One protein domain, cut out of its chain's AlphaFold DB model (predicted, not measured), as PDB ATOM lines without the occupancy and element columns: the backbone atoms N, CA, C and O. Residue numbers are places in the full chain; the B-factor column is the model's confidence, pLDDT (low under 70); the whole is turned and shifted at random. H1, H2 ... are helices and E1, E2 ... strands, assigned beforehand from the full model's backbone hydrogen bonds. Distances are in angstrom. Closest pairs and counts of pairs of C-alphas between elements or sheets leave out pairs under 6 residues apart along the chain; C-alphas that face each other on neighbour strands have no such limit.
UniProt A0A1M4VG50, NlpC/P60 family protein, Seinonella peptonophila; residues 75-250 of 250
ATOM      1  N   ASP A  75     -33.081 -13.790 -30.358       95.31
ATOM      2  CA  ASP A  75     -33.572 -12.609 -31.075       95.31
ATOM      3  C   ASP A  75     -32.852 -12.395 -32.418       95.31
ATOM      4  O   ASP A  75     -33.470 -12.024 -33.419       95.31
ATOM      5  N   LYS A  76     -31.537 -12.642 -32.463       96.00
ATOM      6  CA  LYS A  76     -30.739 -12.549 -33.688       96.00
ATOM      7  C   LYS A  76     -31.069 -13.687 -34.648       96.00
ATOM      8  O   LYS A  76     -31.216 -13.447 -35.847       96.00
ATOM      9  N   LEU A  77     -31.224 -14.899 -34.117       96.06
ATOM     10  CA  LEU A  77     -31.594 -16.074 -34.898       96.06
ATOM     11  C   LEU A  77     -32.979 -15.906 -35.539       96.06
ATOM     12  O   LEU A  77     -33.130 -16.090 -36.745       96.06
ATOM     13  N   GLU A  78     -33.970 -15.455 -34.771       96.25
ATOM     14  CA  GLU A  78     -35.312 -15.155 -35.275       96.25
ATOM     15  C   GLU A  78     -35.294 -14.063 -36.352       96.25
ATOM     16  O   GLU A  78     -35.955 -14.202 -37.382       96.25
ATOM     17  N   LYS A  79     -34.509 -12.990 -36.169       96.88
ATOM     18  CA  LYS A  79     -34.331 -11.948 -37.197       96.88
ATOM     19  C   LYS A  79     -33.762 -12.521 -38.494       96.88
ATOM     20  O   LYS A  79     -34.270 -12.180 -39.563       96.88
ATOM     21  N   MET A  80     -32.756 -13.392 -38.408       96.00
ATOM     22  CA  MET A  80     -32.165 -14.062 -39.568       96.00
ATOM     23  C   MET A  80     -33.194 -14.932 -40.300       96.00
ATOM     24  O   MET A  80     -33.378 -14.783 -41.506       96.00
ATOM     25  N   ILE A  81     -33.917 -15.786 -39.568       94.50
ATOM     26  CA  ILE A  81     -34.955 -16.665 -40.129       94.50
ATOM     27  C   ILE A  81     -36.061 -15.838 -40.791       94.50
ATOM     28  O   ILE A  81     -36.483 -16.134 -41.907       94.50
ATOM     29  N   ASN A  82     -36.514 -14.769 -40.138       93.56
ATOM     30  CA  ASN A  82     -37.537 -13.883 -40.688       93.56
ATOM     31  C   ASN A  82     -37.049 -13.146 -41.939       93.56
ATOM     32  O   ASN A  82     -37.831 -12.951 -42.871       93.56
ATOM     33  N   LYS A  83     -35.772 -12.743 -41.991       93.25
ATOM     34  CA  LYS A  83     -35.176 -12.171 -43.203       93.25
ATOM     35  C   LYS A  83     -35.170 -13.192 -44.338       93.25
ATOM     36  O   LYS A  83     -35.565 -12.827 -45.443       93.25
ATOM     37  N   ALA A  84     -34.805 -14.441 -44.055       90.69
ATOM     38  CA  ALA A  84     -34.825 -15.509 -45.045       90.69
ATOM     39  C   ALA A  84     -36.247 -15.755 -45.580       90.69
ATOM     40  O   ALA A  84     -36.481 -15.664 -46.779       90.69
ATOM     41  N   LYS A  85     -37.245 -15.931 -44.699       88.38
ATOM     42  CA  LYS A  85     -38.663 -16.103 -45.091       88.38
ATOM     43  C   LYS A  85     -39.191 -14.953 -45.948       88.38
ATOM     44  O   LYS A  85     -39.999 -15.159 -46.852       88.38
ATOM     45  N   LYS A  86     -38.747 -13.724 -45.672       88.25
ATOM     46  CA  LYS A  86     -39.144 -12.553 -46.459       88.25
ATOM     47  C   LYS A  86     -38.582 -12.588 -47.876       88.25
ATOM     48  O   LYS A  86     -39.334 -12.218 -48.770       88.25
ATOM     49  N   SER A  87     -37.358 -13.086 -48.079       85.44
ATOM     50  CA  SER A  87     -36.705 -13.106 -49.398       85.44
ATOM     51  C   SER A  87     -37.245 -14.159 -50.367       85.44
ATOM     52  O   SER A  87     -36.820 -14.208 -51.510       85.44
ATOM     53  N   VAL A  88     -38.163 -15.020 -49.932       81.25
ATOM     54  CA  VAL A  88     -38.859 -15.996 -50.789       81.25
ATOM     55  C   VAL A  88     -39.539 -15.266 -51.951       81.25
ATOM     56  O   VAL A  88     -40.372 -14.395 -51.703       81.25
ATOM     57  N   GLY A  89     -39.215 -15.609 -53.196       73.81
ATOM     58  CA  GLY A  89     -39.706 -14.919 -54.392       73.81
ATOM     59  C   GLY A  89     -38.911 -13.672 -54.799       73.81
ATOM     60  O   GLY A  89     -39.160 -13.138 -55.876       73.81
ATOM     61  N   ASP A  90     -37.941 -13.222 -53.995       78.50
ATOM     62  CA  ASP A  90     -37.059 -12.115 -54.369       78.50
ATOM     63  C   ASP A  90     -35.883 -12.636 -55.214       78.50
ATOM     64  O   ASP A  90     -35.346 -13.722 -54.971       78.50
ATOM     65  N   GLN A  91     -35.420 -11.835 -56.175       70.50
ATOM     66  CA  GLN A  91     -34.130 -12.060 -56.828       70.50
ATOM     67  C   GLN A  91     -33.027 -11.447 -55.973       70.50
ATOM     68  O   GLN A  91     -32.939 -10.228 -55.830       70.50
ATOM     69  N   VAL A  92     -32.187 -12.291 -55.381       69.75
ATOM     70  CA  VAL A  92     -31.138 -11.833 -54.457       69.75
ATOM     71  C   VAL A  92     -29.762 -11.704 -55.107       69.75
ATOM     72  O   VAL A  92     -28.869 -11.147 -54.480       69.75
ATOM     73  N   GLY A  93     -29.583 -12.167 -56.353       80.69
ATOM     74  CA  GLY A  93     -28.320 -12.036 -57.097       80.69
ATOM     75  C   GLY A  93     -27.116 -12.724 -56.436       80.69
ATOM     76  O   GLY A  93     -25.979 -12.353 -56.704       80.69
ATOM     77  N   LEU A  94     -27.366 -13.690 -55.548       84.00
ATOM     78  CA  LEU A  94     -26.361 -14.454 -54.812       84.00
ATOM     79  C   LEU A  94     -26.510 -15.941 -55.143       84.00
ATOM     80  O   LEU A  94     -27.628 -16.417 -55.351       84.00
ATOM     81  N   ASP A  95     -25.389 -16.659 -55.166       89.19
ATOM     82  CA  ASP A  95     -25.393 -18.122 -55.098       89.19
ATOM     83  C   ASP A  95     -25.744 -18.610 -53.677       89.19
ATOM     84  O   ASP A  95     -25.848 -17.822 -52.727       89.19
ATOM     85  N   CYS A  96     -25.958 -19.920 -53.537       91.00
ATOM     86  CA  CYS A  96     -26.418 -20.546 -52.300       91.00
ATOM     87  C   CYS A  96     -25.478 -20.289 -51.109       91.00
ATOM     88  O   CYS A  96     -25.929 -19.832 -50.055       91.00
ATOM     89  N   SER A  97     -24.164 -20.485 -51.257       93.38
ATOM     90  CA  SER A  97     -23.211 -20.256 -50.167       93.38
ATOM     91  C   SER A  97     -23.059 -18.767 -49.832       93.38
ATOM     92  O   SER A  97     -22.980 -18.408 -48.653       93.38
ATOM     93  N   ALA A  98     -23.078 -17.871 -50.820       93.50
ATOM     94  CA  ALA A  98     -23.017 -16.430 -50.608       93.50
ATOM     95  C   ALA A  98     -24.263 -15.908 -49.886       93.50
ATOM     96  O   ALA A  98     -24.129 -15.071 -48.987       93.50
ATOM     97  N   TYR A  99     -25.450 -16.423 -50.217       93.25
ATOM     98  CA  TYR A  99     -26.695 -16.095 -49.526       93.25
ATOM     99  C   TYR A  99     -26.655 -16.512 -48.052       93.25
ATOM    100  O   TYR A  99     -26.873 -15.675 -47.168       93.25
ATOM    101  N   ILE A 100     -26.293 -17.768 -47.765       94.50
ATOM    102  CA  ILE A 100     -26.182 -18.270 -46.388       94.50
ATOM    103  C   ILE A 100     -25.116 -17.493 -45.613       94.50
ATOM    104  O   ILE A 100     -25.370 -17.020 -44.503       94.50
ATOM    105  N   ARG A 101     -23.941 -17.263 -46.210       95.75
ATOM    106  CA  ARG A 101     -22.880 -16.450 -45.598       95.75
ATOM    107  C   ARG A 101     -23.368 -15.046 -45.261       95.75
ATOM    108  O   ARG A 101     -23.044 -14.544 -44.185       95.75
ATOM    109  N   ASN A 102     -24.134 -14.415 -46.149       95.31
ATOM    110  CA  ASN A 102     -24.681 -13.083 -45.921       95.31
ATOM    111  C   ASN A 102     -25.670 -13.073 -44.745       95.31
ATOM    112  O   ASN A 102     -25.535 -12.243 -43.849       95.31
ATOM    113  N   LEU A 103     -26.601 -14.033 -44.685       94.81
ATOM    114  CA  LEU A 103     -27.537 -14.163 -43.563       94.81
ATOM    115  C   LEU A 103     -26.809 -14.291 -42.217       94.81
ATOM    116  O   LEU A 103     -27.077 -13.519 -41.293       94.81
ATOM    117  N   PHE A 104     -25.857 -15.222 -42.123       96.88
ATOM    118  CA  PHE A 104     -25.106 -15.472 -40.891       96.88
ATOM    119  C   PHE A 104     -24.234 -14.280 -40.494       96.88
ATOM    120  O   PHE A 104     -24.232 -13.877 -39.328       96.88
ATOM    121  N   LYS A 105     -23.532 -13.665 -41.449       96.19
ATOM    122  CA  LYS A 105     -22.658 -12.524 -41.166       96.19
ATOM    123  C   LYS A 105     -23.458 -11.308 -40.707       96.19
ATOM    124  O   LYS A 105     -23.108 -10.700 -39.702       96.19
ATOM    125  N   THR A 106     -24.545 -10.970 -41.398       96.12
ATOM    126  CA  THR A 106     -25.346  -9.777 -41.093       96.12
ATOM    127  C   THR A 106     -26.132  -9.909 -39.794       96.12
ATOM    128  O   THR A 106     -26.278  -8.925 -39.071       96.12
ATOM    129  N   HIS A 107     -26.656 -11.097 -39.484       96.44
ATOM    130  CA  HIS A 107     -27.574 -11.257 -38.355       96.44
ATOM    131  C   HIS A 107     -26.939 -11.888 -37.120       96.44
ATOM    132  O   HIS A 107     -27.354 -11.561 -36.010       96.44
ATOM    133  N   LEU A 108     -25.933 -12.748 -37.283       95.25
ATOM    134  CA  LEU A 108     -25.315 -13.491 -36.182       95.25
ATOM    135  C   LEU A 108     -23.863 -13.092 -35.908       95.25
ATOM    136  O   LEU A 108     -23.344 -13.483 -34.869       95.25
ATOM    137  N   ASP A 109     -23.233 -12.299 -36.784       95.56
ATOM    138  CA  ASP A 109     -21.788 -12.017 -36.754       95.56
ATOM    139  C   ASP A 109     -20.938 -13.302 -36.845       95.56
ATOM    140  O   ASP A 109     -19.897 -13.468 -36.211       95.56
ATOM    141  N   ILE A 110     -21.418 -14.265 -37.639       94.94
ATOM    142  CA  ILE A 110     -20.753 -15.546 -37.887       94.94
ATOM    143  C   ILE A 110     -20.321 -15.598 -39.349       94.94
ATOM    144  O   ILE A 110     -21.118 -15.330 -40.244       94.94
ATOM    145  N   ASN A 111     -19.070 -15.991 -39.606       95.44
ATOM    146  CA  ASN A 111     -18.599 -16.306 -40.955       95.44
ATOM    147  C   ASN A 111     -18.574 -17.830 -41.156       95.44
ATOM    148  O   ASN A 111     -17.629 -18.484 -40.700       95.44
ATOM    149  N   PRO A 112     -19.594 -18.406 -41.817       93.50
ATOM    150  CA  PRO A 112     -19.702 -19.845 -41.985       93.50
ATOM    151  C   PRO A 112     -18.747 -20.401 -43.051       93.50
ATOM    152  O   PRO A 112     -18.512 -21.600 -43.040       93.50
ATOM    153  N   GLY A 113     -18.122 -19.570 -43.891       92.38
ATOM    154  CA  GLY A 113     -17.316 -19.991 -45.047       92.38
ATOM    155  C   GLY A 113     -17.862 -19.402 -46.352       92.38
ATOM    156  O   GLY A 113     -18.993 -18.923 -46.382       92.38
ATOM    157  N   GLY A 114     -17.043 -19.358 -47.408       90.81
ATOM    158  CA  GLY A 114     -17.430 -18.793 -48.713       90.81
ATOM    159  C   GLY A 114     -17.899 -19.815 -49.752       90.81
ATOM    160  O   GLY A 114     -18.700 -19.466 -50.610       90.81
ATOM    161  N   VAL A 115     -17.426 -21.055 -49.647       94.31
ATOM    162  CA  VAL A 115     -17.748 -22.171 -50.553       94.31
ATOM    163  C   VAL A 115     -18.530 -23.221 -49.764       94.31
ATOM    164  O   VAL A 115     -18.359 -23.304 -48.549       94.31
ATOM    165  N   THR A 116     -19.414 -23.975 -50.412       95.25
ATOM    166  CA  THR A 116     -20.360 -24.906 -49.775       95.25
ATOM    167  C   THR A 116     -19.688 -25.996 -48.930       95.25
ATOM    168  O   THR A 116     -20.064 -26.204 -47.776       95.25
ATOM    169  N   ASP A 117     -18.661 -26.660 -49.446       95.31
ATOM    170  CA  ASP A 117     -17.926 -27.716 -48.740       95.31
ATOM    171  C   ASP A 117     -17.113 -27.168 -47.554       95.31
ATOM    172  O   ASP A 117     -17.188 -27.687 -46.435       95.31
ATOM    173  N   ASN A 118     -16.439 -26.035 -47.755       95.19
ATOM    174  CA  ASN A 118     -15.808 -25.251 -46.701       95.19
ATOM    175  C   ASN A 118     -16.836 -24.878 -45.637       95.19
ATOM    176  O   ASN A 118     -16.593 -25.015 -44.439       95.19
ATOM    177  N   MET A 119     -18.018 -24.446 -46.072       96.25
ATOM    178  CA  MET A 119     -19.104 -24.103 -45.184       96.25
ATOM    179  C   MET A 119     -19.555 -25.298 -44.365       96.25
ATOM    180  O   MET A 119     -19.867 -25.082 -43.204       96.25
ATOM    181  N   TYR A 120     -19.547 -26.526 -44.882       97.06
ATOM    182  CA  TYR A 120     -19.890 -27.718 -44.107       97.06
ATOM    183  C   TYR A 120     -18.872 -27.996 -42.995       97.06
ATOM    184  O   TYR A 120     -19.245 -28.063 -41.819       97.06
ATOM    185  N   TYR A 121     -17.583 -28.073 -43.326       96.50
ATOM    186  CA  TYR A 121     -16.546 -28.475 -42.368       96.50
ATOM    187  C   TYR A 121     -16.087 -27.358 -41.428       96.50
ATOM    188  O   TYR A 121     -15.628 -27.647 -40.326       96.50
ATOM    189  N   ASN A 122     -16.240 -26.087 -41.808       95.75
ATOM    190  CA  ASN A 122     -15.769 -24.956 -41.010       95.75
ATOM    191  C   ASN A 122     -16.397 -24.938 -39.606       95.75
ATOM    192  O   ASN A 122     -17.624 -24.855 -39.439       95.75
ATOM    193  N   ARG A 123     -15.513 -24.979 -38.606       92.44
ATOM    194  CA  ARG A 123     -15.753 -25.065 -37.161       92.44
ATOM    195  C   ARG A 123     -16.565 -26.289 -36.733       92.44
ATOM    196  O   ARG A 123     -17.188 -26.253 -35.670       92.44
ATOM    197  N   LEU A 124     -16.610 -27.340 -37.548       94.44
ATOM    198  CA  LEU A 124     -17.371 -28.546 -37.237       94.44
ATOM    199  C   LEU A 124     -16.634 -29.368 -36.182       94.44
ATOM    200  O   LEU A 124     -15.504 -29.794 -36.407       94.44
ATOM    201  N   VAL A 125     -17.282 -29.597 -35.044       95.88
ATOM    202  CA  VAL A 125     -16.748 -30.462 -33.990       95.88
ATOM    203  C   VAL A 125     -16.947 -31.920 -34.392       95.88
ATOM    204  O   VAL A 125     -18.080 -32.321 -34.665       95.88
ATOM    205  N   LEU A 126     -15.854 -32.682 -34.438       94.62
ATOM    206  CA  LEU A 126     -15.833 -34.105 -34.782       94.62
ATOM    207  C   LEU A 126     -14.950 -34.889 -33.804       94.62
ATOM    208  O   LEU A 126     -13.926 -34.389 -33.326       94.62
ATOM    209  N   SER A 127     -15.320 -36.143 -33.557       93.62
ATOM    210  CA  SER A 127     -14.465 -37.112 -32.869       93.62
ATOM    211  C   SER A 127     -13.311 -37.588 -33.761       93.62
ATOM    212  O   SER A 127     -13.400 -37.557 -34.990       93.62
ATOM    213  N   ASP A 128     -12.231 -38.085 -33.150       93.00
ATOM    214  CA  ASP A 128     -11.073 -38.608 -33.890       93.00
ATOM    215  C   ASP A 128     -11.464 -39.767 -34.830       93.00
ATOM    216  O   ASP A 128     -10.963 -39.858 -35.955       93.00
ATOM    217  N   ASP A 129     -12.421 -40.600 -34.413       94.81
ATOM    218  CA  ASP A 129     -12.956 -41.698 -35.223       94.81
ATOM    219  C   ASP A 129     -13.748 -41.197 -36.436       94.81
ATOM    220  O   ASP A 129     -13.624 -41.749 -37.531       94.81
ATOM    221  N   GLU A 130     -14.547 -40.138 -36.287       94.19
ATOM    222  CA  GLU A 130     -15.253 -39.522 -37.417       94.19
ATOM    223  C   GLU A 130     -14.275 -38.894 -38.409       94.19
ATOM    224  O   GLU A 130     -14.411 -39.084 -39.618       94.19
ATOM    225  N   ILE A 131     -13.262 -38.186 -37.908       93.44
ATOM    226  CA  ILE A 131     -12.195 -37.596 -38.725       93.44
ATOM    227  C   ILE A 131     -11.493 -38.685 -39.533       93.44
ATOM    228  O   ILE A 131     -11.249 -38.512 -40.730       93.44
ATOM    229  N   LYS A 132     -11.181 -39.811 -38.888       94.00
ATOM    230  CA  LYS A 132     -10.564 -40.969 -39.530       94.00
ATOM    231  C   LYS A 132     -11.464 -41.543 -40.628       94.00
ATOM    232  O   LYS A 132     -11.017 -41.621 -41.770       94.00
ATOM    233  N   LYS A 133     -12.733 -41.840 -40.325       94.38
ATOM    234  CA  LYS A 133     -13.706 -42.373 -41.299       94.38
ATOM    235  C   LYS A 133     -13.854 -41.475 -42.528       94.38
ATOM    236  O   LYS A 133     -13.840 -41.960 -43.652       94.38
ATOM    237  N   ILE A 134     -13.948 -40.160 -42.326       92.12
ATOM    238  CA  ILE A 134     -14.061 -39.195 -43.429       92.12
ATOM    239  C   ILE A 134     -12.797 -39.213 -44.296       92.12
ATOM    240  O   ILE A 134     -12.893 -39.246 -45.518       92.12
ATOM    241  N   LYS A 135     -11.603 -39.247 -43.697       91.38
ATOM    242  CA  LYS A 135     -10.341 -39.315 -44.454       91.38
ATOM    243  C   LYS A 135     -10.175 -40.620 -45.229       91.38
ATOM    244  O   LYS A 135      -9.576 -40.606 -46.301       91.38
ATOM    245  N   GLU A 136     -10.664 -41.724 -44.674       93.88
ATOM    246  CA  GLU A 136     -10.603 -43.056 -45.283       93.88
ATOM    247  C   GLU A 136     -11.651 -43.247 -46.388       93.88
ATOM    248  O   GLU A 136     -11.431 -44.061 -47.278       93.88
ATOM    249  N   SER A 137     -12.732 -42.458 -46.394       91.81
ATOM    250  CA  SER A 137     -13.765 -42.507 -47.443       91.81
ATOM    251  C   SER A 137     -13.259 -42.151 -48.847       91.81
ATOM    252  O   SER A 137     -13.902 -42.490 -49.834       91.81
ATOM    253  N   GLY A 138     -12.129 -41.442 -48.947       89.81
ATOM    254  CA  GLY A 138     -11.615 -40.926 -50.216       89.81
ATOM    255  C   GLY A 138     -12.324 -39.667 -50.730       89.81
ATOM    256  O   GLY A 138     -11.863 -39.098 -51.712       89.81
ATOM    257  N   GLU A 139     -13.372 -39.179 -50.055       88.75
ATOM    258  CA  GLU A 139     -14.111 -37.970 -50.466       88.75
ATOM    259  C   GLU A 139     -13.329 -36.664 -50.245       88.75
ATOM    260  O   GLU A 139     -13.702 -35.616 -50.768       88.75
ATOM    261  N   ILE A 140     -12.255 -36.700 -49.447       92.94
ATOM    262  CA  ILE A 140     -11.467 -35.511 -49.111       92.94
ATOM    263  C   ILE A 140     -10.327 -35.314 -50.109       92.94
ATOM    264  O   ILE A 140      -9.314 -36.018 -50.049       92.94
ATOM    265  N   SER A 141     -10.453 -34.298 -50.962       90.25
ATOM    266  CA  SER A 141      -9.440 -33.915 -51.949       90.25
ATOM    267  C   SER A 141      -8.280 -33.129 -51.322       90.25
ATOM    268  O   SER A 141      -7.119 -33.394 -51.638       90.25
ATOM    269  N   ASN A 142      -8.550 -32.235 -50.359       91.31
ATOM    270  CA  ASN A 142      -7.527 -31.470 -49.632       91.31
ATOM    271  C   ASN A 142      -7.527 -31.766 -48.124       91.31
ATOM    272  O   ASN A 142      -8.195 -31.117 -47.316       91.31
ATOM    273  N   LYS A 143      -6.702 -32.737 -47.714       91.75
ATOM    274  CA  LYS A 143      -6.594 -33.168 -46.306       91.75
ATOM    275  C   LYS A 143      -6.054 -32.084 -45.369       91.75
ATOM    276  O   LYS A 143      -6.397 -32.095 -44.189       91.75
ATOM    277  N   SER A 144      -5.189 -31.196 -45.862       91.31
ATOM    278  CA  SER A 144      -4.604 -30.122 -45.049       91.31
ATOM    279  C   SER A 144      -5.669 -29.093 -44.683       91.31
ATOM    280  O   SER A 144      -5.862 -28.778 -43.510       91.31
ATOM    281  N   GLU A 145      -6.426 -28.641 -45.681       90.50
ATOM    282  CA  GLU A 145      -7.499 -27.671 -45.487       90.50
ATOM    283  C   GLU A 145      -8.647 -28.242 -44.658       90.50
ATOM    284  O   GLU A 145      -9.096 -27.590 -43.719       90.50
ATOM    285  N   PHE A 146      -9.022 -29.503 -44.896       93.44
ATOM    286  CA  PHE A 146      -9.967 -30.227 -44.046       93.44
ATOM    287  C   PHE A 146      -9.594 -30.152 -42.557       93.44
ATOM    288  O   PHE A 146     -10.437 -29.801 -41.733       93.44
ATOM    289  N   ASN A 147      -8.329 -30.418 -42.207       91.88
ATOM    290  CA  ASN A 147      -7.872 -30.363 -40.813       91.88
ATOM    291  C   ASN A 147      -7.953 -28.951 -40.215       91.88
ATOM    292  O   ASN A 147      -8.178 -28.824 -39.018       91.88
ATOM    293  N   ASN A 148      -7.777 -27.907 -41.027       92.38
ATOM    294  CA  ASN A 148      -7.839 -26.516 -40.568       92.38
ATOM    295  C   ASN A 148      -9.273 -26.026 -40.335       92.38
ATOM    296  O   ASN A 148      -9.474 -25.005 -39.675       92.38
ATOM    297  N   LEU A 149     -10.264 -26.712 -40.907       92.88
ATOM    298  CA  LEU A 149     -11.662 -26.324 -40.788       92.88
ATOM    299  C   LEU A 149     -12.376 -26.985 -39.618       92.88
ATOM    300  O   LEU A 149     -13.252 -26.360 -39.027       92.88
ATOM    301  N   ILE A 150     -12.040 -28.222 -39.285       95.62
ATOM    302  CA  ILE A 150     -12.713 -28.961 -38.216       95.62
ATOM    303  C   ILE A 150     -12.171 -28.587 -36.830       95.62
ATOM    304  O   ILE A 150     -11.123 -27.963 -36.687       95.62
ATOM    305  N   LEU A 151     -12.894 -28.993 -35.791       94.25
ATOM    306  CA  LEU A 151     -12.461 -28.922 -34.403       94.25
ATOM    307  C   LEU A 151     -12.453 -30.333 -33.822       94.25
ATOM    308  O   LEU A 151     -13.495 -30.980 -33.733       94.25
ATOM    309  N   THR A 152     -11.295 -30.799 -33.370       93.06
ATOM    310  CA  THR A 152     -11.219 -32.007 -32.542       93.06
ATOM    311  C   THR A 152     -11.849 -31.752 -31.173       93.06
ATOM    312  O   THR A 152     -11.902 -30.617 -30.691       93.06
ATOM    313  N   GLU A 153     -12.235 -32.812 -30.467       89.56
ATOM    314  CA  GLU A 153     -12.685 -32.731 -29.068       89.56
ATOM    315  C   GLU A 153     -11.694 -31.975 -28.165       89.56
ATOM    316  O   GLU A 153     -12.064 -31.189 -27.286       89.56
ATOM    317  N   LYS A 154     -10.394 -32.174 -28.403       91.25
ATOM    318  CA  LYS A 154      -9.325 -31.498 -27.663       91.25
ATOM    319  C   LYS A 154      -9.300 -29.993 -27.936       91.25
ATOM    320  O   LYS A 154      -9.049 -29.217 -27.015       91.25
ATOM    321  N   GLU A 155      -9.527 -29.573 -29.173       93.38
ATOM    322  CA  GLU A 155      -9.575 -28.158 -29.561       93.38
ATOM    323  C   GLU A 155     -10.869 -27.497 -29.104       93.38
ATOM    324  O   GLU A 155     -10.829 -26.402 -28.539       93.38
ATOM    325  N   PHE A 156     -11.997 -28.195 -29.239       92.88
ATOM    326  CA  PHE A 156     -13.294 -27.755 -28.744       92.88
ATOM    327  C   PHE A 156     -13.241 -27.419 -27.246       92.88
ATOM    328  O   PHE A 156     -13.650 -26.330 -26.825       92.88
ATOM    329  N   LYS A 157     -12.635 -28.291 -26.428       91.25
ATOM    330  CA  LYS A 157     -12.440 -28.048 -24.985       91.25
ATOM    331  C   LYS A 157     -11.623 -26.786 -24.701       91.25
ATOM    332  O   LYS A 157     -11.929 -26.074 -23.748       91.25
ATOM    333  N   LYS A 158     -10.651 -26.461 -25.556       94.75
ATOM    334  CA  LYS A 158      -9.779 -25.279 -25.434       94.75
ATOM    335  C   LYS A 158     -10.386 -23.986 -25.974       94.75
ATOM    336  O   LYS A 158      -9.797 -22.924 -25.769       94.75
ATOM    337  N   LEU A 159     -11.527 -24.045 -26.667       93.12
ATOM    338  CA  LEU A 159     -12.189 -22.841 -27.157       93.12
ATOM    339  C   LEU A 159     -12.490 -21.884 -26.002       93.12
ATOM    340  O   LEU A 159     -12.982 -22.300 -24.950       93.12
ATOM    341  N   LYS A 160     -12.211 -20.601 -26.231       94.81
ATOM    342  CA  LYS A 160     -12.557 -19.515 -25.312       94.81
ATOM    343  C   LYS A 160     -14.057 -19.230 -25.379       94.81
ATOM    344  O   LYS A 160     -14.687 -19.465 -26.410       94.81
ATOM    345  N   ARG A 161     -14.600 -18.640 -24.315       92.25
ATOM    346  CA  ARG A 161     -15.945 -18.058 -24.337       92.25
ATOM    347  C   ARG A 161     -16.090 -17.072 -25.501       92.25
ATOM    348  O   ARG A 161     -15.183 -16.284 -25.764       92.25
ATOM    349  N   GLY A 162     -17.234 -17.108 -26.172       90.00
ATOM    350  CA  GLY A 162     -17.544 -16.334 -27.371       90.00
ATOM    351  C   GLY A 162     -17.088 -17.001 -28.670       90.00
ATOM    352  O   GLY A 162     -17.400 -16.500 -29.747       90.00
ATOM    353  N   ALA A 163     -16.361 -18.122 -28.607       94.19
ATOM    354  CA  ALA A 163     -15.967 -18.843 -29.807       94.19
ATOM    355  C   ALA A 163     -17.169 -19.543 -30.453       94.19
ATOM    356  O   ALA A 163     -17.923 -20.257 -29.793       94.19
ATOM    357  N   VAL A 164     -17.301 -19.370 -31.767       95.19
ATOM    358  CA  VAL A 164     -18.318 -20.051 -32.574       95.19
ATOM    359  C   VAL A 164     -17.835 -21.448 -32.949       95.19
ATOM    360  O   VAL A 164     -16.714 -21.587 -33.452       95.19
ATOM    361  N   TYR A 165     -18.703 -22.440 -32.784       96.25
ATOM    362  CA  TYR A 165     -18.509 -23.810 -33.256       96.25
ATOM    363  C   TYR A 165     -19.785 -24.344 -33.920       96.25
ATOM    364  O   TYR A 165     -20.846 -23.725 -33.826       96.25
ATOM    365  N   ALA A 166     -19.689 -25.478 -34.610       97.12
ATOM    366  CA  ALA A 166     -20.831 -26.163 -35.200       97.12
ATOM    367  C   ALA A 166     -20.843 -27.653 -34.841       97.12
ATOM    368  O   ALA A 166     -19.794 -28.256 -34.621       97.12
ATOM    369  N   LYS A 167     -22.032 -28.255 -34.804       96.75
ATOM    370  CA  LYS A 167     -22.229 -29.704 -34.635       96.75
ATOM    371  C   LYS A 167     -23.134 -30.238 -35.735       96.75
ATOM    372  O   LYS A 167     -24.000 -29.505 -36.217       96.75
ATOM    373  N   ARG A 168     -22.950 -31.509 -36.100       96.44
ATOM    374  CA  ARG A 168     -23.865 -32.218 -37.003       96.44
ATOM    375  C   ARG A 168     -25.268 -32.276 -36.405       96.44
ATOM    376  O   ARG A 168     -25.427 -32.355 -35.188       96.44
ATOM    377  N   VAL A 169     -26.267 -32.242 -37.275       95.31
ATOM    378  CA  VAL A 169     -27.680 -32.375 -36.924       95.31
ATOM    379  C   VAL A 169     -28.274 -33.481 -37.778       95.31
ATOM    380  O   VAL A 169     -28.150 -33.459 -39.003       95.31
ATOM    381  N   ALA A 170     -28.916 -34.450 -37.130       91.56
ATOM    382  CA  ALA A 170     -29.664 -35.472 -37.841       91.56
ATOM    383  C   ALA A 170     -30.909 -34.852 -38.484       91.56
ATOM    384  O   ALA A 170     -31.524 -33.940 -37.931       91.56
ATOM    385  N   LYS A 171     -31.334 -35.389 -39.630       88.38
ATOM    386  CA  LYS A 171     -32.457 -34.838 -40.406       88.38
ATOM    387  C   LYS A 171     -33.752 -34.675 -39.592       88.38
ATOM    388  O   LYS A 171     -34.493 -33.720 -39.795       88.38
ATOM    389  N   LYS A 172     -34.020 -35.593 -38.659       87.69
ATOM    390  CA  LYS A 172     -35.198 -35.565 -37.770       87.69
ATOM    391  C   LYS A 172     -35.135 -34.492 -36.672       87.69
ATOM    392  O   LYS A 172     -36.171 -34.144 -36.119       87.69
ATOM    393  N   ASP A 173     -33.942 -33.976 -36.380       94.56
ATOM    394  CA  ASP A 173     -33.663 -33.041 -35.282       94.56
ATOM    395  C   ASP A 173     -33.434 -31.602 -35.783       94.56
ATOM    396  O   ASP A 173     -32.949 -30.737 -35.040       94.56
ATOM    397  N   LEU A 174     -33.775 -31.348 -37.053       92.31
ATOM    398  CA  LEU A 174     -33.682 -30.036 -37.683       92.31
ATOM    399  C   LEU A 174     -34.516 -28.993 -36.934       92.31
ATOM    400  O   LEU A 174     -35.679 -29.211 -36.588       92.31
ATOM    401  N   GLN A 175     -33.921 -27.822 -36.734       95.06
ATOM    402  CA  GLN A 175     -34.557 -26.651 -36.143       95.06
ATOM    403  C   GLN A 175     -34.279 -25.411 -36.992       95.06
ATOM    404  O   GLN A 175     -33.239 -25.334 -37.655       95.06
ATOM    405  N   PRO A 176     -35.200 -24.430 -37.006       95.31
ATOM    406  CA  PRO A 176     -34.997 -23.192 -37.741       95.31
ATOM    407  C   PRO A 176     -33.641 -22.547 -37.419       95.31
ATOM    408  O   PRO A 176     -33.322 -22.324 -36.254       95.31
ATOM    409  N   GLY A 177     -32.862 -22.237 -38.454       95.31
ATOM    410  CA  GLY A 177     -31.481 -21.763 -38.340       95.31
ATOM    411  C   GLY A 177     -30.420 -22.780 -38.745       95.31
ATOM    412  O   GLY A 177     -29.286 -22.379 -39.008       95.31
ATOM    413  N   ASP A 178     -30.770 -24.065 -38.817       96.44
ATOM    414  CA  ASP A 178     -29.851 -25.098 -39.283       96.44
ATOM    415  C   ASP A 178     -29.515 -24.926 -40.759       96.44
ATOM    416  O   ASP A 178     -30.341 -24.494 -41.568       96.44
ATOM    417  N   VAL A 179     -28.288 -25.299 -41.105       96.06
ATOM    418  CA  VAL A 179     -27.790 -25.272 -42.476       96.06
ATOM    419  C   VAL A 179     -27.773 -26.697 -43.010       96.06
ATOM    420  O   VAL A 179     -27.201 -27.588 -42.382       96.06
ATOM    421  N   VAL A 180     -28.413 -26.900 -44.156       94.31
ATOM    422  CA  VAL A 180     -28.601 -28.195 -44.811       94.31
ATOM    423  C   VAL A 180     -27.747 -28.259 -46.066       94.31
ATOM    424  O   VAL A 180     -27.725 -27.309 -46.839       94.31
ATOM    425  N   PHE A 181     -27.073 -29.383 -46.273       94.88
ATOM    426  CA  PHE A 181     -26.125 -29.600 -47.355       94.88
ATOM    427  C   PHE A 181     -26.570 -30.762 -48.233       94.88
ATOM    428  O   PHE A 181     -27.046 -31.793 -47.741       94.88
ATOM    429  N   TYR A 182     -26.359 -30.607 -49.533       92.75
ATOM    430  CA  TYR A 182     -26.672 -31.606 -50.544       92.75
ATOM    431  C   TYR A 182     -25.447 -31.919 -51.382       92.75
ATOM    432  O   TYR A 182     -24.525 -31.104 -51.487       92.75
ATOM    433  N   ARG A 183     -25.472 -33.108 -51.985       92.38
ATOM    434  CA  ARG A 183     -24.398 -33.602 -52.829       92.38
ATOM    435  C   ARG A 183     -24.763 -33.747 -54.295       92.38
ATOM    436  O   ARG A 183     -25.923 -34.002 -54.623       92.38
ATOM    437  N   ASP A 184     -23.729 -33.645 -55.127       91.25
ATOM    438  CA  ASP A 184     -23.749 -33.879 -56.574       91.25
ATOM    439  C   ASP A 184     -24.860 -33.107 -57.319       91.25
ATOM    440  O   ASP A 184     -25.496 -33.646 -58.225       91.25
ATOM    441  N   THR A 185     -25.158 -31.866 -56.917       88.44
ATOM    442  CA  THR A 185     -26.175 -31.036 -57.587       88.44
ATOM    443  C   THR A 185     -25.638 -30.358 -58.849       88.44
ATOM    444  O   THR A 185     -26.418 -30.018 -59.738       88.44
ATOM    445  N   TYR A 186     -24.319 -30.172 -58.932       88.50
ATOM    446  CA  TYR A 186     -23.558 -29.693 -60.087       88.50
ATOM    447  C   TYR A 186     -22.083 -30.117 -59.944       88.50
ATOM    448  O   TYR A 186     -21.700 -30.634 -58.897       88.50
ATOM    449  N   ASP A 187     -21.262 -29.909 -60.978       89.25
ATOM    450  CA  ASP A 187     -19.808 -30.109 -60.895       89.25
ATOM    451  C   ASP A 187     -19.128 -28.854 -60.329       89.25
ATOM    452  O   ASP A 187     -19.246 -27.763 -60.892       89.25
ATOM    453  N   CYS A 188     -18.495 -28.978 -59.163       87.00
ATOM    454  CA  CYS A 188     -18.029 -27.834 -58.387       87.00
ATOM    455  C   CYS A 188     -16.514 -27.640 -58.492       87.00
ATOM    456  O   CYS A 188     -15.764 -28.044 -57.607       87.00
ATOM    457  N   ASP A 189     -16.081 -26.885 -59.503       87.06
ATOM    458  CA  ASP A 189     -14.666 -26.533 -59.723       87.06
ATOM    459  C   ASP A 189     -14.035 -25.711 -58.582       87.06
ATOM    460  O   ASP A 189     -12.815 -25.591 -58.476       87.06
ATOM    461  N   THR A 190     -14.866 -25.098 -57.735       88.44
ATOM    462  CA  THR A 190     -14.419 -24.261 -56.609       88.44
ATOM    463  C   THR A 190     -14.434 -24.986 -55.264       88.44
ATOM    464  O   THR A 190     -13.909 -24.446 -54.290       88.44
ATOM    465  N   CYS A 191     -15.003 -26.195 -55.200       90.06
ATOM    466  CA  CYS A 191     -15.025 -27.027 -54.003       90.06
ATOM    467  C   CYS A 191     -13.662 -27.708 -53.853       90.06
ATOM    468  O   CYS A 191     -13.217 -28.459 -54.721       90.06
ATOM    469  N   ASN A 192     -12.970 -27.428 -52.756       89.25
ATOM    470  CA  ASN A 192     -11.570 -27.790 -52.562       89.25
ATOM    471  C   ASN A 192     -11.337 -28.795 -51.429       89.25
ATOM    472  O   ASN A 192     -10.215 -29.264 -51.272       89.25
ATOM    473  N   ILE A 193     -12.366 -29.160 -50.666       93.06
ATOM    474  CA  ILE A 193     -12.304 -30.160 -49.599       93.06
ATOM    475  C   ILE A 193     -13.062 -31.414 -49.986       93.06
ATOM    476  O   ILE A 193     -12.484 -32.496 -49.939       93.06
ATOM    477  N   ASN A 194     -14.346 -31.277 -50.307       93.88
ATOM    478  CA  ASN A 194     -15.189 -32.393 -50.713       93.88
ATOM    479  C   ASN A 194     -16.005 -31.954 -51.933       93.88
ATOM    480  O   ASN A 194     -17.003 -31.247 -51.760       93.88
ATOM    481  N   PRO A 195     -15.604 -32.362 -53.153       92.12
ATOM    482  CA  PRO A 195     -16.246 -31.916 -54.388       92.12
ATOM    483  C   PRO A 195     -17.691 -32.405 -54.509       92.12
ATOM    484  O   PRO A 195     -18.448 -31.874 -55.314       92.12
ATOM    485  N   HIS A 196     -18.099 -33.378 -53.690       93.19
ATOM    486  CA  HIS A 196     -19.471 -33.847 -53.662       93.19
ATOM    487  C   HIS A 196     -20.392 -32.897 -52.903       93.19
ATOM    488  O   HIS A 196     -21.569 -32.884 -53.222       93.19
ATOM    489  N   ILE A 197     -19.922 -32.078 -51.952       94.62
ATOM    490  CA  ILE A 197     -20.783 -31.162 -51.175       94.62
ATOM    491  C   ILE A 197     -20.977 -29.854 -51.945       94.62
ATOM    492  O   ILE A 197     -20.225 -28.893 -51.790       94.62
ATOM    493  N   THR A 198     -22.016 -29.812 -52.767       93.25
ATOM    494  CA  THR A 198     -22.160 -28.791 -53.810       93.25
ATOM    495  C   THR A 198     -23.245 -27.773 -53.516       93.25
ATOM    496  O   THR A 198     -23.138 -26.634 -53.949       93.25
ATOM    497  N   HIS A 199     -24.242 -28.095 -52.690       93.19
ATOM    498  CA  HIS A 199     -25.350 -27.169 -52.441       93.19
ATOM    499  C   HIS A 199     -25.695 -27.000 -50.972       93.19
ATOM    500  O   HIS A 199     -25.499 -27.913 -50.169       93.19
ATOM    501  N   VAL A 200     -26.225 -25.827 -50.623       93.31
ATOM    502  CA  VAL A 200     -26.536 -25.462 -49.242       93.31
ATOM    503  C   VAL A 200     -27.827 -24.657 -49.138       93.31
ATOM    504  O   VAL A 200     -28.104 -23.794 -49.962       93.31
ATOM    505  N   GLN A 201     -28.614 -24.928 -48.102       92.19
ATOM    506  CA  GLN A 201     -29.884 -24.264 -47.815       92.19
ATOM    507  C   GLN A 201     -30.001 -23.955 -46.318       92.19
ATOM    508  O   GLN A 201     -29.328 -24.571 -45.490       92.19
ATOM    509  N   ILE A 202     -30.875 -23.015 -45.952       92.62
ATOM    510  CA  ILE A 202     -31.234 -22.758 -44.550       92.62
ATOM    511  C   ILE A 202     -32.599 -23.364 -44.238       92.62
ATOM    512  O   ILE A 202     -33.585 -23.081 -44.917       92.62
ATOM    513  N   TYR A 203     -32.675 -24.156 -43.171       92.44
ATOM    514  CA  TYR A 203     -33.941 -24.629 -42.632       92.44
ATOM    515  C   TYR A 203     -34.597 -23.516 -41.816       92.44
ATOM    516  O   TYR A 203     -33.996 -22.947 -40.908       92.44
ATOM    517  N   VAL A 204     -35.846 -23.184 -42.128       89.38
ATOM    518  CA  VAL A 204     -36.596 -22.081 -41.500       89.38
ATOM    519  C   VAL A 204     -37.864 -22.552 -40.783       89.38
ATOM    520  O   VAL A 204     -38.617 -21.734 -40.234       89.38
ATOM    521  N   GLY A 205     -38.075 -23.870 -40.763       84.62
ATOM    522  CA  GLY A 205     -39.287 -24.513 -40.275       84.62
ATOM    523  C   GLY A 205     -40.477 -24.266 -41.197       84.62
ATOM    524  O   GLY A 205     -40.469 -23.345 -42.010       84.62
ATOM    525  N   LYS A 206     -41.527 -25.071 -41.039       83.94
ATOM    526  CA  LYS A 206     -42.730 -24.978 -41.874       83.94
ATOM    527  C   LYS A 206     -43.362 -23.579 -41.791       83.94
ATOM    528  O   LYS A 206     -43.719 -23.118 -40.707       83.94
ATOM    529  N   PHE A 207     -43.532 -22.906 -42.925       79.00
ATOM    530  CA  PHE A 207     -44.286 -21.656 -43.060       79.00
ATOM    531  C   PHE A 207     -45.059 -21.627 -44.382       79.00
ATOM    532  O   PHE A 207     -44.825 -22.467 -45.241       79.00
ATOM    533  N   LYS A 208     -45.999 -20.685 -44.534       79.38
ATOM    534  CA  LYS A 208     -46.758 -20.492 -45.778       79.38
ATOM    535  C   LYS A 208     -46.572 -19.087 -46.339       79.38
ATOM    536  O   LYS A 208     -46.573 -18.123 -45.571       79.38
ATOM    537  N   LYS A 209     -46.470 -18.959 -47.662       72.31
ATOM    538  CA  LYS A 209     -46.459 -17.676 -48.386       72.31
ATOM    539  C   LYS A 209     -47.154 -17.871 -49.734       72.31
ATOM    540  O   LYS A 209     -46.859 -18.823 -50.434       72.31
ATOM    541  N   GLY A 210     -48.122 -17.019 -50.074       75.06
ATOM    542  CA  GLY A 210     -48.829 -17.121 -51.362       75.06
ATOM    543  C   GLY A 210     -49.658 -18.402 -51.569       75.06
ATOM    544  O   GLY A 210     -49.996 -18.713 -52.699       75.06
ATOM    545  N   GLY A 211     -49.994 -19.138 -50.501       74.88
ATOM    546  CA  GLY A 211     -50.716 -20.418 -50.581       74.88
ATOM    547  C   GLY A 211     -49.811 -21.654 -50.594       74.88
ATOM    548  O   GLY A 211     -50.281 -22.745 -50.281       74.88
ATOM    549  N   GLU A 212     -48.515 -21.471 -50.837       69.50
ATOM    550  CA  GLU A 212     -47.495 -22.521 -50.827       69.50
ATOM    551  C   GLU A 212     -46.917 -22.694 -49.420       69.50
ATOM    552  O   GLU A 212     -46.882 -21.741 -48.629       69.50
ATOM    553  N   SER A 213     -46.515 -23.919 -49.078       70.00
ATOM    554  CA  SER A 213     -45.780 -24.188 -47.836       70.00
ATOM    555  C   SER A 213     -44.285 -24.071 -48.119       70.00
ATOM    556  O   SER A 213     -43.890 -24.066 -49.270       70.00
ATOM    557  N   PHE A 214     -43.436 -23.988 -47.103       68.75
ATOM    558  CA  PHE A 214     -41.978 -23.959 -47.247       68.75
ATOM    559  C   PHE A 214     -41.338 -24.383 -45.929       68.75
ATOM    560  O   PHE A 214     -41.867 -24.057 -44.865       68.75
ATOM    561  N   ASP A 215     -40.192 -25.049 -45.967       73.44
ATOM    562  CA  ASP A 215     -39.398 -25.389 -44.779       73.44
ATOM    563  C   ASP A 215     -37.898 -25.103 -44.944       73.44
ATOM    564  O   ASP A 215     -37.212 -24.848 -43.950       73.44
ATOM    565  N   LEU A 216     -37.421 -25.054 -46.185       76.31
ATOM    566  CA  LEU A 216     -36.068 -24.693 -46.587       76.31
ATOM    567  C   LEU A 216     -36.081 -23.452 -47.483       76.31
ATOM    568  O   LEU A 216     -37.038 -23.200 -48.215       76.31
ATOM    569  N   ILE A 217     -35.016 -22.657 -47.407       76.38
ATOM    570  CA  ILE A 217     -34.805 -21.502 -48.283       76.38
ATOM    571  C   ILE A 217     -33.447 -21.614 -48.949       76.38
ATOM    572  O   ILE A 217     -32.440 -21.935 -48.314       76.38
ATOM    573  N   ASP A 218     -33.463 -21.316 -50.239       74.38
ATOM    574  CA  ASP A 218     -32.372 -21.522 -51.166       74.38
ATOM    575  C   ASP A 218     -32.312 -20.396 -52.194       74.38
ATOM    576  O   ASP A 218     -33.320 -19.759 -52.511       74.38
ATOM    577  N   THR A 219     -31.127 -20.216 -52.753       66.19
ATOM    578  CA  THR A 219     -30.849 -19.399 -53.919       66.19
ATOM    579  C   THR A 219     -30.109 -20.261 -54.942       66.19
ATOM    580  O   THR A 219     -28.884 -20.213 -55.066       66.19
ATOM    581  N   SER A 220     -30.853 -21.066 -55.695       59.91
ATOM    582  CA  SER A 220     -30.345 -21.721 -56.899       59.91
ATOM    583  C   SER A 220     -30.680 -20.849 -58.112       59.91
ATOM    584  O   SER A 220     -31.852 -20.578 -58.366       59.91
ATOM    585  N   LEU A 221     -29.673 -20.409 -58.874       49.97
ATOM    586  CA  LEU A 221     -29.852 -19.709 -60.162       49.97
ATOM    587  C   LEU A 221     -30.544 -18.328 -60.087       49.97
ATOM    588  O   LEU A 221     -31.311 -17.958 -60.973       49.97
ATOM    589  N   GLY A 222     -30.277 -17.542 -59.041       42.22
ATOM    590  CA  GLY A 222     -30.721 -16.141 -58.958       42.22
ATOM    591  C   GLY A 222     -32.208 -15.922 -58.643       42.22
ATOM    592  O   GLY A 222     -32.607 -14.774 -58.448       42.22
ATOM    593  N   ASN A 223     -33.006 -16.986 -58.515       42.44
ATOM    594  CA  ASN A 223     -34.413 -16.922 -58.120       42.44
ATOM    595  C   ASN A 223     -34.613 -17.668 -56.795       42.44
ATOM    596  O   ASN A 223     -34.281 -18.847 -56.677       42.44
ATOM    597  N   THR A 224     -35.156 -16.988 -55.785       50.91
ATOM    598  CA  THR A 224     -35.542 -17.637 -54.528       50.91
ATOM    599  C   THR A 224     -36.892 -18.311 -54.741       50.91
ATOM    600  O   THR A 224     -37.852 -17.584 -54.958       50.91
ATOM    601  N   VAL A 225     -36.964 -19.645 -54.681       49.78
ATOM    602  CA  VAL A 225     -38.026 -20.475 -54.061       49.78
ATOM    603  C   VAL A 225     -37.817 -21.933 -54.474       49.78
ATOM    604  O   VAL A 225     -37.819 -22.242 -55.663       49.78
ATOM    605  N   VAL A 226     -37.777 -22.842 -53.491       50.44
ATOM    606  CA  VAL A 226     -38.223 -24.218 -53.715       50.44
ATOM    607  C   VAL A 226     -39.152 -24.675 -52.580       50.44
ATOM    608  O   VAL A 226     -38.818 -24.590 -51.404       50.44
ATOM    609  N   ASP A 227     -40.338 -25.091 -53.014       46.19
ATOM    610  CA  ASP A 227     -41.644 -25.298 -52.372       46.19
ATOM    611  C   ASP A 227     -41.771 -26.454 -51.351       46.19
ATOM    612  O   ASP A 227     -41.302 -27.558 -51.595       46.19
ATOM    613  N   GLY A 228     -42.435 -26.139 -50.230       41.03
ATOM    614  CA  GLY A 228     -43.521 -26.784 -49.454       41.03
ATOM    615  C   GLY A 228     -43.639 -28.236 -49.096       41.03
ATOM    616  O   GLY A 228     -44.380 -28.565 -48.165       41.03
ATOM    617  N   ASP A 229     -42.883 -29.076 -49.745       42.72
ATOM    618  CA  ASP A 229     -42.670 -30.441 -49.336       42.72
ATOM    619  C   ASP A 229     -41.180 -30.673 -49.573       42.72
ATOM    620  O   ASP A 229     -40.531 -29.913 -50.285       42.72
ATOM    621  N   LEU A 230     -40.573 -31.699 -49.004       42.72
ATOM    622  CA  LEU A 230     -39.133 -31.969 -49.172       42.72
ATOM    623  C   LEU A 230     -38.730 -32.323 -50.640       42.72
ATOM    624  O   LEU A 230     -37.765 -33.048 -50.871       42.72
ATOM    625  N   LEU A 231     -39.542 -31.926 -51.627       41.25
ATOM    626  CA  LEU A 231     -39.952 -32.701 -52.780       41.25
ATOM    627  C   LEU A 231     -40.500 -31.841 -53.947       41.25
ATOM    628  O   LEU A 231     -41.296 -32.350 -54.750       41.25
ATOM    629  N   SER A 232     -40.060 -30.591 -54.136       49.84
ATOM    630  CA  SER A 232     -40.133 -30.063 -55.507       49.84
ATOM    631  C   SER A 232     -39.283 -30.967 -56.403       49.84
ATOM    632  O   SER A 232     -38.343 -31.617 -55.942       49.84
ATOM    633  N   THR A 233     -39.581 -31.033 -57.695       47.53
ATOM    634  CA  THR A 233     -38.804 -31.838 -58.648       47.53
ATOM    635  C   THR A 233     -37.300 -31.533 -58.592       47.53
ATOM    636  O   THR A 233     -36.494 -32.434 -58.795       47.53
ATOM    637  N   TYR A 234     -36.922 -30.298 -58.236       52.62
ATOM    638  CA  TYR A 234     -35.532 -29.863 -58.109       52.62
ATOM    639  C   TYR A 234     -34.864 -30.374 -56.820       52.62
ATOM    640  O   TYR A 234     -33.754 -30.899 -56.871       52.62
ATOM    641  N   THR A 235     -35.546 -30.318 -55.671       56.72
ATOM    642  CA  THR A 235     -35.029 -30.871 -54.402       56.72
ATOM    643  C   THR A 235     -35.128 -32.399 -54.338       56.72
ATOM    644  O   THR A 235     -34.270 -33.024 -53.724       56.72
ATOM    645  N   LYS A 236     -36.078 -33.024 -55.053       59.75
ATOM    646  CA  LYS A 236     -36.164 -34.487 -55.265       59.75
ATOM    647  C   LYS A 236     -34.895 -35.076 -55.866       59.75
ATOM    648  O   LYS A 236     -34.521 -36.190 -55.510       59.75
ATOM    649  N   SER A 237     -34.267 -34.356 -56.795       66.75
ATOM    650  CA  SER A 237     -33.015 -34.794 -57.415       66.75
ATOM    651  C   SER A 237     -31.791 -34.545 -56.539       66.75
ATOM    652  O   SER A 237     -30.762 -35.184 -56.750       66.75
ATOM    653  N   MET A 238     -31.879 -33.647 -55.552       81.62
ATOM    654  CA  MET A 238     -30.755 -33.371 -54.668       81.62
ATOM    655  C   MET A 238     -30.603 -34.479 -53.637       81.62
ATOM    656  O   MET A 238     -31.513 -34.799 -52.869       81.62
ATOM    657  N   LYS A 239     -29.403 -35.040 -53.564       89.50
ATOM    658  CA  LYS A 239     -29.084 -36.051 -52.564       89.50
ATOM    659  C   LYS A 239     -28.702 -35.344 -51.270       89.50
ATOM    660  O   LYS A 239     -27.750 -34.572 -51.248       89.50
ATOM    661  N   TRP A 240     -29.423 -35.612 -50.188       90.25
ATOM    662  CA  TRP A 240     -29.047 -35.144 -48.853       90.25
ATOM    663  C   TRP A 240     -27.614 -35.578 -48.509       90.25
ATOM    664  O   TRP A 240     -27.274 -36.749 -48.693       90.25
ATOM    665  N   TYR A 241     -26.799 -34.651 -48.002       93.38
ATOM    666  CA  TYR A 241     -25.468 -34.947 -47.466       93.38
ATOM    667  C   TYR A 241     -25.454 -34.880 -45.936       93.38
ATOM    668  O   TYR A 241     -24.967 -35.788 -45.272       93.38
ATOM    669  N   GLY A 242     -26.019 -33.816 -45.362       94.50
ATOM    670  CA  GLY A 242     -26.042 -33.621 -43.916       94.50
ATOM    671  C   GLY A 242     -26.570 -32.250 -43.520       94.50
ATOM    672  O   GLY A 242     -26.858 -31.410 -44.368       94.50
ATOM    673  N   ALA A 243     -26.665 -32.003 -42.218       96.38
ATOM    674  CA  ALA A 243     -26.982 -30.686 -41.682       96.38
ATOM    675  C   ALA A 243     -26.089 -30.343 -40.495       96.38
ATOM    676  O   ALA A 243     -25.504 -31.225 -39.856       96.38
ATOM    677  N   LYS A 244     -25.991 -29.049 -40.183       96.69
ATOM    678  CA  LYS A 244     -25.292 -28.583 -38.987       96.69
ATOM    679  C   LYS A 244     -25.950 -27.374 -38.335       96.69
ATOM    680  O   LYS A 244     -26.559 -26.540 -39.009       96.69
ATOM    681  N   ARG A 245     -25.733 -27.261 -37.025       97.69
ATOM    682  CA  ARG A 245     -26.158 -26.140 -36.179       97.69
ATOM    683  C   ARG A 245     -24.948 -25.403 -35.635       97.69
ATOM    684  O   ARG A 245     -23.987 -26.044 -35.208       97.69
ATOM    685  N   TYR A 246     -25.011 -24.075 -35.645       96.88
ATOM    686  CA  TYR A 246     -23.996 -23.201 -35.059       96.88
ATOM    687  C   TYR A 246     -24.331 -22.852 -33.609       96.88
ATOM    688  O   TYR A 246     -25.496 -22.709 -33.252       96.88
ATOM    689  N   TYR A 247     -23.288 -22.665 -32.810       96.25
ATOM    690  CA  TYR A 247     -23.341 -22.381 -31.380       96.25
ATOM    691  C   TYR A 247     -22.266 -21.356 -31.008       96.25
ATOM    692  O   TYR A 247     -21.273 -21.202 -31.729       96.25
ATOM    693  N   ILE A 248     -22.435 -20.681 -29.872       93.44
ATOM    694  CA  ILE A 248     -21.444 -19.777 -29.280       93.44
ATOM    695  C   ILE A 248     -21.116 -20.287 -27.882       93.44
ATOM    696  O   ILE A 248     -21.978 -20.291 -27.010       93.44
ATOM    697  N   LYS A 249     -19.851 -20.651 -27.664       91.50
ATOM    698  CA  LYS A 249     -19.378 -21.167 -26.378       91.50
ATOM    699  C   LYS A 249     -19.550 -20.132 -25.259       91.50
ATOM    700  O   LYS A 249     -19.058 -19.009 -25.414       91.50
ATOM    701  N   GLN A 250     -20.215 -20.487 -24.162       84.44
ATOM    702  CA  GLN A 250     -20.466 -19.617 -22.998       84.44
ATOM    703  C   GLN A 250     -19.352 -19.634 -21.943       84.44
ATOM    704  O   GLN A 250     -18.331 -20.334 -22.123       84.44
TER     705      GLN A 250
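AT A GLANCE: This is residues 75 to 250 of the 250 residues of the protein "NlpC/P60 family protein" of Seinonella peptonophila (UniProt A0A1M4VG50). A strongly twisted five-stranded sheet has H1, H2 and H3 over one face, and beyond its edge strand E3 sits a small lobe of H4, H5, H6 and the short strands E1 and E2. At the far end from that lobe, E5 bends and pairs with E6 in a hairpin. The printed part has 176 residues, with seven named helices and seven named strands in the order H1 H2 H3 E1 H4 H5 E2 H6 E3 E4 E5 E6 H7 E7. The sheet, in order E3 E7 E4 E5 E6, is antiparallel; the class is mixed, helices and strands; the whole is compact, with a radius of gyration of the C-alphas of 15.9 A and spans of 48 by 37 by 29 A.

HOW THE PARTS SIT: H1, residues 75 to 86, and H2, residues 96 to 108, form a helical hairpin and touch, closest at the C-alphas of Met 80 and His 107, 5.5 A, opposite ways at 37 degrees, only just steep. H3, residues 116 to 121, only just touches H2, with 3 pairs of C-alphas within 8 A, closest Ser 97 and Thr 116, 5.5 A. E1, residues 124 to 126, H4, 128 to 136, H5, 143 to 149, and E2, 150 to 152, form a strand-helix-strand unit, two parallel neighbour strands with helices between, its crossover right-handed; N 151 and O 124 are 2.8 A apart. H6, residues 153 to 158, is close to H4 but not clearly touching, C-alphas 128 and 153 being closest, 7.8 A. E3, residues 164 to 169, is antiparallel to E7, residues 239 to 248, with N 247 to O 165 at 2.8 A. E4, 179 to 183, E5, 197 to 209, and E6, 212 to 217, form a meander, each the antiparallel neighbour of the one before; N 180 to O 201 and N 204 to O 215 are 2.8 A. E7 and E4 have N 181 to O 242 at 2.8 A. H1 makes two layers with this sheet, at a height of 10.7 A across E5 and E6; H2 and H3 are on the same face. H7, residues 233 to 237, is not on it. Every O i to N i+4 pair is within hydrogen-bond range in H1 to H5; H6 has 1 of 2, H7 0 of 1 but 1 of 2 O i to N i+3 pairs.

IN THESE COORDINATES: H1 begins at C-alpha 75, (-33.572, -12.609, -31.075), and measures 16.4 A; H2 measures 17.6 A. E5, 29.1 A, bends by 82 degrees at residue 206. E7, 29.4 A, ends at C-alpha 248, (-21.444, -19.777, -29.280).

THE WHOLE: The C-alphas farthest apart, of Lys 154 and Gly 211, are 48.6 A apart. The printed part has no cut; E4 to E5 and E6 to H7 are long links. Residues 92, 212, 214 and 219 to 237 have pLDDT under 70.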